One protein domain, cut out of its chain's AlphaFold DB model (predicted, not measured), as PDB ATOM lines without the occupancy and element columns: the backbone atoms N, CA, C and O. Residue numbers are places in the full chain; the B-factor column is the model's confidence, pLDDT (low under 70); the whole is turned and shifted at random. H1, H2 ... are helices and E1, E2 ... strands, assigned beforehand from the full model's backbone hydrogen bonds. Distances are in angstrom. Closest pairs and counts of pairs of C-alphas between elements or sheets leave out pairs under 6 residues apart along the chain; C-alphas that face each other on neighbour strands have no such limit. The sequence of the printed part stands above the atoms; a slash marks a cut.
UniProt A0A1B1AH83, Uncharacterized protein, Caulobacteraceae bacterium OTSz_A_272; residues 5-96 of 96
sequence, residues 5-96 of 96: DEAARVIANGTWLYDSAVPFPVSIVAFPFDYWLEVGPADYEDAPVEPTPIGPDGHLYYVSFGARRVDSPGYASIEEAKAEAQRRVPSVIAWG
ATOM      1  N   ASP A   5      19.571 -55.853  -4.977       64.69
ATOM      2  CA  ASP A   5      21.027 -55.894  -4.838       64.69
ATOM      3  C   ASP A   5      21.689 -56.899  -5.807       64.69
ATOM      4  O   ASP A   5      22.864 -56.748  -6.138       64.69
ATOM      5  N   GLU A   6      20.961 -57.895  -6.325       62.75
ATOM      6  CA  GLU A   6      21.462 -58.868  -7.311       62.75
ATOM      7  C   GLU A   6      21.642 -58.243  -8.707       62.75
ATOM      8  O   GLU A   6      22.496 -58.675  -9.485       62.75
ATOM      9  N   ALA A   7      20.893 -57.178  -9.013       69.19
ATOM     10  CA  ALA A   7      21.022 -56.419 -10.257       69.19
ATOM     11  C   ALA A   7      22.071 -55.293 -10.180       69.19
ATOM     12  O   ALA A   7      22.433 -54.713 -11.208       69.19
ATOM     13  N   ALA A   8      22.560 -54.977  -8.978       82.94
ATOM     14  CA  ALA A   8      23.508 -53.901  -8.740       82.94
ATOM     15  C   ALA A   8      24.891 -54.244  -9.307       82.94
ATOM     16  O   ALA A   8      25.532 -55.221  -8.908       82.94
ATOM     17  N   ARG A   9      25.419 -53.395 -10.194       91.19
ATOM     18  CA  ARG A   9      26.789 -53.540 -10.701       91.19
ATOM     19  C   ARG A   9      27.654 -52.371 -10.264       91.19
ATOM     20  O   ARG A   9      27.408 -51.235 -10.649       91.19
ATOM     21  N   VAL A  10      28.731 -52.642  -9.530       92.88
ATOM     22  CA  VAL A  10      29.751 -51.624  -9.234       92.88
ATOM     23  C   VAL A  10      30.550 -51.325 -10.506       92.88
ATOM     24  O   VAL A  10      31.159 -52.224 -11.088       92.88
ATOM     25  N   ILE A  11      30.538 -50.065 -10.948       94.88
ATOM     26  CA  ILE A  11      31.194 -49.607 -12.186       94.88
ATOM     27  C   ILE A  11      32.472 -48.818 -11.905       94.88
ATOM     28  O   ILE A  11      33.405 -48.860 -12.703       94.88
ATOM     29  N   ALA A  12      32.538 -48.126 -10.769       95.31
ATOM     30  CA  ALA A  12      33.740 -47.426 -10.336       95.31
ATOM     31  C   ALA A  12      33.900 -47.523  -8.822       95.31
ATOM     32  O   ALA A  12      32.914 -47.517  -8.087       95.31
ATOM     33  N   ASN A  13      35.150 -47.569  -8.369       95.94
ATOM     34  CA  ASN A  13      35.509 -47.461  -6.962       95.94
ATOM     35  C   ASN A  13      36.474 -46.298  -6.787       95.94
ATOM     36  O   ASN A  13      37.334 -46.046  -7.631       95.94
ATOM     37  N   GLY A  14      36.324 -45.599  -5.678       96.31
ATOM     38  CA  GLY A  14      37.195 -44.523  -5.274       96.31
ATOM     39  C   GLY A  14      37.412 -44.522  -3.772       96.31
ATOM     40  O   GLY A  14      36.814 -45.287  -3.010       96.31
ATOM     41  N   THR A  15      38.313 -43.660  -3.336       96.88
ATOM     42  CA  THR A  15      38.596 -43.433  -1.921       96.88
ATOM     43  C   THR A  15      38.765 -41.945  -1.678       96.88
ATOM     44  O   THR A  15      39.398 -41.248  -2.470       96.88
ATOM     45  N   TRP A  16      38.206 -41.461  -0.579       96.00
ATOM     46  CA  TRP A  16      38.373 -40.092  -0.100       96.00
ATOM     47  C   TRP A  16      38.867 -40.108   1.348       96.00
ATOM     48  O   TRP A  16      38.815 -41.141   2.013       96.00
ATOM     49  N   LEU A  17      39.394 -38.986   1.833       96.44
ATOM     50  CA  LEU A  17      39.919 -38.864   3.190       96.44
ATOM     51  C   LEU A  17      38.940 -38.080   4.065       96.44
ATOM     52  O   LEU A  17      38.801 -36.862   3.932       96.44
ATOM     53  N   TYR A  18      38.305 -38.765   5.009       92.50
ATOM     54  CA  TYR A  18      37.592 -38.113   6.097       92.50
ATOM     55  C   TYR A  18      38.593 -37.477   7.059       92.50
ATOM     56  O   TYR A  18      39.599 -38.093   7.424       92.50
ATOM     57  N   ASP A  19      38.325 -36.225   7.431       92.00
ATOM     58  CA  ASP A  19      39.205 -35.410   8.276       92.00
ATOM     59  C   ASP A  19      40.670 -35.395   7.785       92.00
ATOM     60  O   ASP A  19      41.625 -35.405   8.556       92.00
ATOM     61  N   SER A  20      40.858 -35.439   6.459       90.31
ATOM     62  CA  SER A  20      42.168 -35.489   5.788       90.31
ATOM     63  C   SER A  20      43.079 -36.668   6.175       90.31
ATOM     64  O   SER A  20      44.258 -36.654   5.823       90.31
ATOM     65  N   ALA A  21      42.571 -37.692   6.869       92.94
ATOM     66  CA  ALA A  21      43.411 -38.747   7.443       92.94
ATOM     67  C   ALA A  21      42.831 -40.161   7.325       92.94
ATOM     68  O   ALA A  21      43.591 -41.116   7.157       92.94
ATOM     69  N   VAL A  22      41.510 -40.322   7.412       95.12
ATOM     70  CA  VAL A  22      40.881 -41.647   7.434       95.12
ATOM     71  C   VAL A  22      40.353 -41.978   6.039       95.12
ATOM     72  O   VAL A  22      39.499 -41.247   5.546       95.12
ATOM     73  N   PRO A  23      40.826 -43.048   5.378       94.62
ATOM     74  CA  PRO A  23      40.314 -43.435   4.072       94.62
ATOM     75  C   PRO A  23      38.894 -43.991   4.192       94.62
ATOM     76  O   PRO A  23      38.646 -44.930   4.947       94.62
ATOM     77  N   PHE A  24      37.978 -43.430   3.409       95.38
ATOM     78  CA  PHE A  24      36.606 -43.899   3.263       95.38
ATOM     79  C   PHE A  24      36.339 -44.304   1.812       95.38
ATOM     80  O   PHE A  24      36.728 -43.584   0.885       95.38
ATOM     81  N   PRO A  25      35.687 -45.458   1.594       95.69
ATOM     82  CA  PRO A  25      35.353 -45.913   0.258       95.69
ATOM     83  C   PRO A  25      34.202 -45.093  -0.328       95.69
ATOM     84  O   PRO A  25      33.340 -44.569   0.380       95.69
ATOM     85  N   VAL A  26      34.180 -45.024  -1.651       96.25
ATOM     86  CA  VAL A  26      33.033 -44.575  -2.433       96.25
ATOM     87  C   VAL A  26      32.938 -45.431  -3.689       96.25
ATOM     88  O   VAL A  26      33.953 -45.754  -4.304       96.25
ATOM     89  N   SER A  27      31.731 -45.802  -4.081       96.12
ATOM     90  CA  SER A  27      31.472 -46.613  -5.263       96.12
ATOM     91  C   SER A  27      30.392 -45.962  -6.114       96.12
ATOM     92  O   SER A  27      29.466 -45.345  -5.589       96.12
ATOM     93  N   ILE A  28      30.508 -46.118  -7.432       96.12
ATOM     94  CA  ILE A  28      29.424 -45.832  -8.371       96.12
ATOM     95  C   ILE A  28      28.779 -47.157  -8.755       96.12
ATOM     96  O   ILE A  28      29.459 -48.060  -9.255       96.12
ATOM     97  N   VAL A  29      27.479 -47.265  -8.513       94.44
ATOM     98  CA  VAL A  29      26.672 -48.462  -8.762       94.44
ATOM     99  C   VAL A  29      25.711 -48.181  -9.908       94.44
ATOM    100  O   VAL A  29      25.101 -47.116  -9.949       94.44
ATOM    101  N   ALA A  30      25.594 -49.117 -10.841       95.06
ATOM    102  CA  ALA A  30      24.654 -49.058 -11.947       95.06
ATOM    103  C   ALA A  30      23.495 -50.031 -11.728       95.06
ATOM    104  O   ALA A  30      23.720 -51.194 -11.380       95.06
ATOM    105  N   PHE A  31      22.283 -49.555 -12.003       93.25
ATOM    106  CA  PHE A  31      21.060 -50.351 -12.056       93.25
ATOM    107  C   PHE A  31      20.386 -50.171 -13.418       93.25
ATOM    108  O   PHE A  31      20.396 -49.061 -13.951       93.25
ATOM    109  N   PRO A  32      19.761 -51.216 -13.988       93.38
ATOM    110  CA  PRO A  32      18.986 -51.101 -15.224       93.38
ATOM    111  C   PRO A  32      17.558 -50.560 -14.998       93.38
ATOM    112  O   PRO A  32      16.697 -50.679 -15.867       93.38
ATOM    113  N   PHE A  33      17.285 -50.009 -13.816       90.12
ATOM    114  CA  PHE A  33      16.001 -49.462 -13.384       90.12
ATOM    115  C   PHE A  33      16.237 -48.355 -12.353       90.12
ATOM    116  O   PHE A  33      17.357 -48.188 -11.865       90.12
ATOM    117  N   ASP A  34      15.185 -47.607 -12.008       90.56
ATOM    118  CA  ASP A  34      15.269 -46.643 -10.914       90.56
ATOM    119  C   ASP A  34      15.146 -47.350  -9.562       90.56
ATOM    120  O   ASP A  34      14.062 -47.782  -9.166       90.56
ATOM    121  N   TYR A  35      16.270 -47.464  -8.854       88.31
ATOM    122  CA  TYR A  35      16.348 -48.112  -7.549       88.31
ATOM    123  C   TYR A  35      15.310 -47.554  -6.567       88.31
ATOM    124  O   TYR A  35      14.608 -48.330  -5.919       88.31
ATOM    125  N   TRP A  36      15.153 -46.228  -6.487       85.44
ATOM    126  CA  TRP A  36      14.247 -45.606  -5.515       85.44
ATOM    127  C   TRP A  36      12.770 -45.838  -5.831       85.44
ATOM    128  O   TRP A  36      11.950 -45.851  -4.912       85.44
ATOM    129  N   LEU A  37      12.436 -46.075  -7.102       84.12
ATOM    130  CA  LEU A  37      11.089 -46.472  -7.503       84.12
ATOM    131  C   LEU A  37      10.774 -47.908  -7.061       84.12
ATOM    132  O   LEU A  37       9.664 -48.175  -6.606       84.12
ATOM    133  N   GLU A  38      11.745 -48.818  -7.174       80.38
ATOM    134  CA  GLU A  38      11.574 -50.239  -6.841       80.38
ATOM    135  C   GLU A  38      11.564 -50.504  -5.331       80.38
ATOM    136  O   GLU A  38      10.725 -51.262  -4.840       80.38
ATOM    137  N   VAL A  39      12.473 -49.886  -4.566       77.44
ATOM    138  CA  VAL A  39      12.579 -50.145  -3.115       77.44
ATOM    139  C   VAL A  39      11.712 -49.219  -2.258       77.44
ATOM    140  O   VAL A  39      11.525 -49.477  -1.066       77.44
ATOM    141  N   GLY A  40      11.169 -48.156  -2.856       65.94
ATOM    142  CA  GLY A  40      10.475 -47.078  -2.157       65.94
ATOM    143  C   GLY A  40      11.419 -46.199  -1.317       65.94
ATOM    144  O   GLY A  40      12.550 -46.588  -1.007       65.94
ATOM    145  N   PRO A  41      10.981 -44.996  -0.909       61.28
ATOM    146  CA  PRO A  41      11.767 -44.114  -0.053       61.28
ATOM    147  C   PRO A  41      11.801 -44.685   1.370       61.28
ATOM    148  O   PRO A  41      10.994 -44.323   2.221       61.28
ATOM    149  N   ALA A  42      12.692 -45.642   1.625       56.91
ATOM    150  CA  ALA A  42      12.843 -46.218   2.958       56.91
ATOM    151  C   ALA A  42      13.651 -45.296   3.883       56.91
ATOM    152  O   ALA A  42      13.300 -45.184   5.048       56.91
ATOM    153  N   ASP A  43      14.691 -44.620   3.367       57.97
ATOM    154  CA  ASP A  43      15.653 -43.871   4.199       57.97
ATOM    155  C   ASP A  43      16.359 -42.690   3.486       57.97
ATOM    156  O   ASP A  43      17.212 -42.039   4.086       57.97
ATOM    157  N   TYR A  44      16.049 -42.393   2.216       66.50
ATOM    158  CA  TYR A  44      16.618 -41.232   1.519       66.50
ATOM    159  C   TYR A  44      15.571 -40.119   1.443       66.50
ATOM    160  O   TYR A  44      14.655 -40.179   0.626       66.50
ATOM    161  N   GLU A  45      15.693 -39.128   2.333       65.44
ATOM    162  CA  GLU A  45      14.757 -37.992   2.438       65.44
ATOM    163  C   GLU A  45      14.637 -37.198   1.125       65.44
ATOM    164  O   GLU A  45      13.584 -36.628   0.852       65.44
ATOM    165  N   ASP A  46      15.679 -37.233   0.287       67.12
ATOM    166  CA  ASP A  46      15.749 -36.539  -1.003       67.12
ATOM    167  C   ASP A  46      15.471 -37.464  -2.207       67.12
ATOM    168  O   ASP A  46      15.866 -37.164  -3.339       67.12
ATOM    169  N   ALA A  47      14.832 -38.622  -1.994       67.69
ATOM    170  CA  ALA A  47      14.490 -39.518  -3.097       67.69
ATOM    171  C   ALA A  47      13.557 -38.817  -4.098       67.69
ATOM    172  O   ALA A  47      12.608 -38.136  -3.689       67.69
ATOM    173  N   PRO A  48      13.799 -38.970  -5.412       69.19
ATOM    174  CA  PRO A  48      12.946 -38.352  -6.410       69.19
ATOM    175  C   PRO A  48      11.522 -38.918  -6.316       69.19
ATOM    176  O   PRO A  48      11.308 -40.122  -6.189       69.19
ATOM    177  N   VAL A  49      10.539 -38.015  -6.356       70.62
ATOM    178  CA  VAL A  49       9.106 -38.355  -6.282       70.62
ATOM    179  C   VAL A  49       8.610 -38.960  -7.601       70.62
ATOM    180  O   VAL A  49       7.646 -39.722  -7.621       70.62
ATOM    181  N   GLU A  50       9.276 -38.618  -8.704       81.75
ATOM    182  CA  GLU A  50       9.009 -39.141 -10.040       81.75
ATOM    183  C   GLU A  50      10.145 -40.068 -10.495       81.75
ATOM    184  O   GLU A  50      11.286 -39.877 -10.071       81.75
ATOM    185  N   PRO A  51       9.865 -41.042 -11.382       83.56
ATOM    186  CA  PRO A  51      10.895 -41.914 -11.927       83.56
ATOM    187  C   PRO A  51      11.986 -41.124 -12.648       83.56
ATOM    188  O   PRO A  51      11.705 -40.295 -13.518       83.56
ATOM    189  N   THR A  52      13.236 -41.448 -12.352       89.75
ATOM    190  CA  THR A  52      14.387 -40.918 -13.075       89.75
ATOM    191  C   THR A  52      14.455 -41.568 -14.462       89.75
ATOM    192  O   THR A  52      14.434 -42.798 -14.565       89.75
ATOM    193  N   PRO A  53      14.555 -40.791 -15.555       90.81
ATOM    194  CA  PRO A  53      14.728 -41.359 -16.886       90.81
ATOM    195  C   PRO A  53      16.047 -42.129 -17.004       90.81
ATOM    196  O   PRO A  53      17.112 -41.580 -16.731       90.81
ATOM    197  N   ILE A  54      15.972 -43.383 -17.456       91.75
ATOM    198  CA  ILE A  54      17.150 -44.229 -17.679       91.75
ATOM    199  C   ILE A  54      18.067 -43.601 -18.739       91.75
ATOM    200  O   ILE A  54      17.598 -43.069 -19.752       91.75
ATOM    201  N   GLY A  55      19.379 -43.676 -18.502       91.44
ATOM    202  CA  GLY A  55      20.405 -43.178 -19.410       91.44
ATOM    203  C   GLY A  55      20.453 -43.920 -20.758       91.44
ATOM    204  O   GLY A  55      19.853 -44.982 -20.937       91.44
ATOM    205  N   PRO A  56      21.192 -43.384 -21.746       90.12
ATOM    206  CA  PRO A  56      21.242 -43.928 -23.108       90.12
ATOM    207  C   PRO A  56      21.870 -45.329 -23.211       90.12
ATOM    208  O   PRO A  56      21.676 -46.017 -24.210       90.12
ATOM    209  N   ASP A  57      22.621 -45.754 -22.198       92.44
ATOM    210  CA  ASP A  57      23.229 -47.082 -22.084       92.44
ATOM    211  C   ASP A  57      22.362 -48.077 -21.295       92.44
ATOM    212  O   ASP A  57      22.814 -49.183 -20.986       92.44
ATOM    213  N   GLY A  58      21.122 -47.701 -20.977       93.38
ATOM    214  CA  GLY A  58      20.168 -48.550 -20.275       93.38
ATOM    215  C   GLY A  58      20.385 -48.622 -18.767       93.38
ATOM    216  O   GLY A  58      19.837 -49.529 -18.146       93.38
ATOM    217  N   HIS A  59      21.167 -47.708 -18.181       95.31
ATOM    218  CA  HIS A  59      21.436 -47.698 -16.746       95.31
ATOM    219  C   HIS A  59      21.144 -46.345 -16.090       95.31
ATOM    220  O   HIS A  59      21.147 -45.288 -16.726       95.31
ATOM    221  N   LEU A  60      20.906 -46.405 -14.784       95.62
ATOM    222  CA  LEU A  60      21.020 -45.291 -13.857       95.62
ATOM    223  C   LEU A  60      22.193 -45.538 -12.919       95.62
ATOM    224  O   LEU A  60      22.429 -46.663 -12.472       95.62
ATOM    225  N   TYR A  61      22.918 -44.468 -12.626       95.94
ATOM    226  CA  TYR A  61      24.128 -44.480 -11.824       95.94
ATOM    227  C   TYR A  61      23.881 -43.824 -10.476       95.94
ATOM    228  O   TYR A  61      23.270 -42.765 -10.401       95.94
ATOM    229  N   TYR A  62      24.395 -44.433  -9.417       94.44
ATOM    230  CA  TYR A  62      24.183 -44.001  -8.044       94.44
ATOM    231  C   TYR A  62      25.502 -43.995  -7.280       94.44
ATOM    232  O   TYR A  62      26.401 -44.788  -7.564       94.44
ATOM    233  N   VAL A  63      25.609 -43.125  -6.283       95.31
ATOM    234  CA  VAL A  63      26.752 -43.053  -5.371       95.31
ATOM    235  C   VAL A  63      26.477 -43.919  -4.148       95.31
ATOM    236  O   VAL A  63      25.375 -43.879  -3.612       95.31
ATOM    237  N   SER A  64      27.474 -44.660  -3.675       93.62
ATOM    238  CA  SER A  64      27.450 -45.360  -2.385       93.62
ATOM    239  C   SER A  64      28.727 -45.056  -1.602       93.62
ATOM    240  O   SER A  64      29.826 -45.241  -2.122       93.62
ATOM    241  N   PHE A  65      28.620 -44.604  -0.354       92.56
ATOM    242  CA  PHE A  65      29.750 -44.257   0.522       92.56
ATOM    243  C   PHE A  65      30.140 -45.401   1.474       92.56
ATOM    244  O   PHE A  65      30.446 -45.188   2.647       92.56
ATOM    245  N   GLY A  66      30.147 -46.639   0.965       77.00
ATOM    246  CA  GLY A  66      30.608 -47.818   1.709       77.00
ATOM    247  C   GLY A  66      29.513 -48.614   2.419       77.00
ATOM    248  O   GLY A  66      29.826 -49.497   3.219       77.00
ATOM    249  N   ALA A  67      28.243 -48.331   2.132       67.88
ATOM    250  CA  ALA A  67      27.114 -49.132   2.587       67.88
ATOM    251  C   ALA A  67      26.701 -50.167   1.526       67.88
ATOM    252  O   ALA A  67      27.089 -50.088   0.366       67.88
ATOM    253  N   ARG A  68      25.846 -51.125   1.907       68.06
ATOM    254  CA  ARG A  68      25.148 -52.000   0.941       68.06
ATOM    255  C   ARG A  68      24.093 -51.262   0.105       68.06
ATOM    256  O   ARG A  68      23.485 -51.868  -0.758       68.06
ATOM    257  N   ARG A  69      23.854 -49.979   0.381       78.56
ATOM    258  CA  ARG A  69      22.816 -49.168  -0.256       78.56
ATOM    259  C   ARG A  69      23.428 -47.997  -1.012       78.56
ATOM    260  O   ARG A  69      24.577 -47.619  -0.773       78.56
ATOM    261  N   VAL A  70      22.634 -47.444  -1.919       88.69
ATOM    262  CA  VAL A  70      22.926 -46.184  -2.598       88.69
ATOM    263  C   VAL A  70      22.523 -45.000  -1.722       88.69
ATOM    264  O   VAL A  70      21.542 -45.062  -0.986       88.69
ATOM    265  N   ASP A  71      23.288 -43.921  -1.816       89.25
ATOM    266  CA  ASP A  71      23.180 -42.723  -0.985       89.25
ATOM    267  C   ASP A  71      22.755 -41.487  -1.792       89.25
ATOM    268  O   ASP A  71      22.769 -40.382  -1.253       89.25
ATOM    269  N   SER A  72      22.450 -41.622  -3.085       91.00
ATOM    270  CA  SER A  72      22.126 -40.514  -3.999       91.00
ATOM    271  C   SER A  72      20.884 -40.806  -4.843       91.00
ATOM    272  O   SER A  72      20.492 -41.969  -4.938       91.00
ATOM    273  N   PRO A  73      20.314 -39.810  -5.549       91.62
ATOM    274  CA  PRO A  73      19.412 -40.048  -6.674       91.62
ATOM    275  C   PRO A  73      20.111 -40.823  -7.800       91.62
ATOM    276  O   PRO A  73      21.336 -41.001  -7.782       91.62
ATOM    277  N   GLY A  74      19.322 -41.257  -8.785       92.94
ATOM    278  CA  GLY A  74      19.840 -41.833 -10.022       92.94
ATOM    279  C   GLY A  74      20.346 -40.752 -10.977       92.94
ATOM    280  O   GLY A  74      19.732 -39.695 -11.119       92.94
ATOM    281  N   TYR A  75      21.455 -41.032 -11.651       95.19
ATOM    282  CA  TYR A  75      22.054 -40.175 -12.675       95.19
ATOM    283  C   TYR A  75      22.096 -40.893 -14.021       95.19
ATOM    284  O   TYR A  75      22.293 -42.107 -14.076       95.19
ATOM    285  N   ALA A  76      21.956 -40.146 -15.115       94.81
ATOM    286  CA  ALA A  76      21.954 -40.707 -16.468       94.81
ATOM    287  C   ALA A  76      23.364 -41.075 -16.965       94.81
ATOM    288  O   ALA A  76      23.503 -41.737 -17.994       94.81
ATOM    289  N   SER A  77      24.413 -40.646 -16.257       95.69
ATOM    290  CA  SER A  77      25.802 -40.945 -16.597       95.69
ATOM    291  C   SER A  77      26.699 -41.165 -15.374       95.69
ATOM    292  O   SER A  77      26.474 -40.627 -14.288       95.69
ATOM    293  N   ILE A  78      27.782 -41.924 -15.580       95.88
ATOM    294  CA  ILE A  78      28.822 -42.165 -14.567       95.88
ATOM    295  C   ILE A  78      29.461 -40.848 -14.110       95.88
ATOM    296  O   ILE A  78      29.746 -40.679 -12.926       95.88
ATOM    297  N   GLU A  79      29.706 -39.922 -15.038       96.62
ATOM    298  CA  GLU A  79      30.403 -38.667 -14.743       96.62
ATOM    299  C   GLU A  79      29.566 -37.737 -13.860       96.62
ATOM    300  O   GLU A  79      30.105 -37.126 -12.940       96.62
ATOM    301  N   GLU A  80      28.245 -37.690 -14.058       96.50
ATOM    302  CA  GLU A  80      27.334 -36.971 -13.157       96.50
ATOM    303  C   GLU A  80      27.355 -37.569 -11.747       96.50
ATOM    304  O   GLU A  80      27.498 -36.833 -10.769       96.50
ATOM    305  N   ALA A  81      27.308 -38.900 -11.630       96.50
ATOM    306  CA  ALA A  81      27.374 -39.572 -10.334       96.50
ATOM    307  C   ALA A  81      28.720 -39.327  -9.625       96.50
ATOM    308  O   ALA A  81      28.758 -39.060  -8.423       96.50
ATOM    309  N   LYS A  82      29.843 -39.350 -10.355       97.81
ATOM    310  CA  LYS A  82      31.168 -39.012  -9.802       97.81
ATOM    311  C   LYS A  82      31.260 -37.551  -9.364       97.81
ATOM    312  O   LYS A  82      31.838 -37.272  -8.313       97.81
ATOM    313  N   ALA A  83      30.713 -36.629 -10.154       97.69
ATOM    314  CA  ALA A  83      30.685 -35.210  -9.817       97.69
ATOM    315  C   ALA A  83      29.863 -34.960  -8.545       97.69
ATOM    316  O   ALA A  83      30.315 -34.233  -7.659       97.69
ATOM    317  N   GLU A  84      28.708 -35.617  -8.411       96.25
ATOM    318  CA  GLU A  84      27.919 -35.560  -7.180       96.25
ATOM    319  C   GLU A  84      28.690 -36.135  -5.992       96.25
ATOM    320  O   GLU A  84      28.753 -35.505  -4.934       96.25
ATOM    321  N   ALA A  85      29.307 -37.310  -6.156       96.44
ATOM    322  CA  ALA A  85      30.101 -37.921  -5.099       96.44
ATOM    323  C   ALA A  85      31.166 -36.942  -4.590       96.44
ATOM    324  O   ALA A  85      31.282 -36.723  -3.384       96.44
ATOM    325  N   GLN A  86      31.885 -36.291  -5.509       97.75
ATOM    326  CA  GLN A  86      32.915 -35.309  -5.182       97.75
ATOM    327  C   GLN A  86      32.353 -34.074  -4.470       97.75
ATOM    328  O   GLN A  86      33.016 -33.537  -3.583       97.75
ATOM    329  N   ARG A  87      31.144 -33.621  -4.823       96.69
ATOM    330  CA  ARG A  87      30.476 -32.470  -4.191       96.69
ATOM    331  C   ARG A  87      30.129 -32.727  -2.724       96.69
ATOM    332  O   ARG A  87      30.058 -31.783  -1.939       96.69
ATOM    333  N   ARG A  88      29.894 -33.986  -2.353       94.50
ATOM    334  CA  ARG A  88      29.428 -34.380  -1.015       94.50
ATOM    335  C   ARG A  88      30.537 -34.637  -0.005       94.50
ATOM    336  O   ARG A  88      30.245 -34.750   1.183       94.50
ATOM    337  N   VAL A  89      31.786 -34.722  -0.451       94.94
ATOM    338  CA  VAL A  89      32.932 -34.999   0.419       94.94
ATOM    339  C   VAL A  89      33.894 -33.808   0.472       94.94
ATOM    340  O   VAL A  89      34.060 -33.100  -0.520       94.94
ATOM    341  N   PRO A  90      34.561 -33.568   1.614       94.31
ATOM    342  CA  PRO A  90      35.464 -32.430   1.787       94.31
ATOM    343  C   PRO A  90      36.823 -32.596   1.084       94.31
ATOM    344  O   PRO A  90      37.558 -31.622   0.947       94.31
ATOM    345  N   SER A  91      37.182 -33.813   0.663       95.75
ATOM    346  CA  SER A  91      38.468 -34.117   0.028       95.75
ATOM    347  C   SER A  91      38.289 -34.642  -1.393       95.75
ATOM    348  O   SER A  91      37.248 -35.200  -1.731       95.75
ATOM    349  N   VAL A  92      39.342 -34.564  -2.205       97.00
ATOM    350  CA  VAL A  92      39.364 -35.196  -3.532       97.00
ATOM    351  C   VAL A  92      39.137 -36.707  -3.413       97.00
ATOM    352  O   VAL A  92      39.734 -37.364  -2.559       97.00
ATOM    353  N   ILE A  93      38.283 -37.245  -4.281       97.75
ATOM    354  CA  ILE A  93      38.119 -38.683  -4.475       97.75
ATOM    355  C   ILE A  93      39.194 -39.159  -5.451       97.75
ATOM    356  O   ILE A  93      39.265 -38.707  -6.595       97.75
ATOM    357  N   ALA A  94      40.014 -40.106  -5.011       97.44
ATOM    358  CA  ALA A  94      40.907 -40.854  -5.881       97.44
ATOM    359  C   ALA A  94      40.141 -42.042  -6.475       97.44
ATOM    360  O   ALA A  94      39.836 -42.994  -5.759       97.44
ATOM    361  N   TRP A  95      39.812 -41.968  -7.764       96.06
ATOM    362  CA  TRP A  95      39.190 -43.064  -8.513       96.06
ATOM    363  C   TRP A  95      40.253 -44.065  -8.991       96.06
ATOM    364  O   TRP A  95      41.340 -43.646  -9.397       96.06
ATOM    365  N   GLY A  96      39.942 -45.362  -8.909       87.12
ATOM    366  CA  GLY A  96      40.798 -46.464  -9.374       87.12
ATOM    367  C   GLY A  96      40.567 -46.881 -10.819       87.12
ATOM    368  O   GLY A  96      39.534 -46.480 -11.402       87.12
TER     369      GLY A  96
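Overview. This is residues 5 to 96 of the 96 residues of an uncharacterized protein of Caulobacteraceae bacterium OTSz_A_272 (UniProt A0A1B1AH83). A small three-stranded sheet has one helix, H2, packed over one face; the long hairpin of E1 and E2 makes the length of the domain. Its tip, at residues 19 to 21, is at one end, and the short helix H1 and the wide loop of residues 40 to 59 are at the other. The last residues run back to the sheet's border, where residues 94 to 95 pair with E1. The printed part has 92 residues with three named strands and two named helices, in the order E1 E2 H1 E3 H2, and the sheet runs E1 - E2 - E3, all antiparallel. The class is mixed, helices and strands, with under half of the residues in named elements; the whole is compact, with a radius of gyration of the C-alphas of 12.9 A and spans of 38 by 27 by 23 A.

Along the chain. E1, residues 9 to 18, begins at C-alpha 9 at (26.789, -53.540, -10.701), bends by 60 degrees at residue 12 and is 25.2 A long. E2, residues 22 to 31, is 29.1 A long and ends at C-alpha 31 at (21.060, -50.351, -12.056). H1 is residues 35 to 39, and E3, residues 60 to 64, is 13.2 A long. H2, residues 78 to 88, is 15.6 A long and ends at C-alpha 88 at (29.428, -34.380, -1.015).

Arrangement. E1 and E2 form a hairpin, antiparallel at 157 degrees, with N 14 and O 26 at 2.7 A and N 24 and O 16 at 2.8 A, within hydrogen-bond range. E2, the inner strand, is antiparallel to E3 at 160 degrees, with N 29 and O 62 at 2.9 A, within hydrogen-bond range. Residues 14 to 15 of E1 also pair, antiparallel, with residues 94 to 95. H2 is on the sheet at a height over the sheet of 7.7 A, over E2 and E3, in two layers, a helix on one face of a sheet. On the local plane it stands at 28 degrees to E3, only just along the strands. The closest C-alphas of E3 and H2 are those of Tyr 61 and Ile 78, 5.9 A apart. H1 is not on the sheet, and it is apart from H2 and E1. In H1 and H2 every O i to N i+4 pair is within hydrogen-bond range.

Size, cuts and confidence. The two C-alphas farthest apart are those of Ala 21 and Glu 50, at 38.6 A. The printed part has no cut. The links E1 to E2 and E2 to H1 are tight; H1 to E3, with 20 residues, and E3 to H2, with 13, are long. The mean pLDDT of the printed part is 88.2, and residues 5 to 7, 40 to 48 and 67 to 68 are under 70.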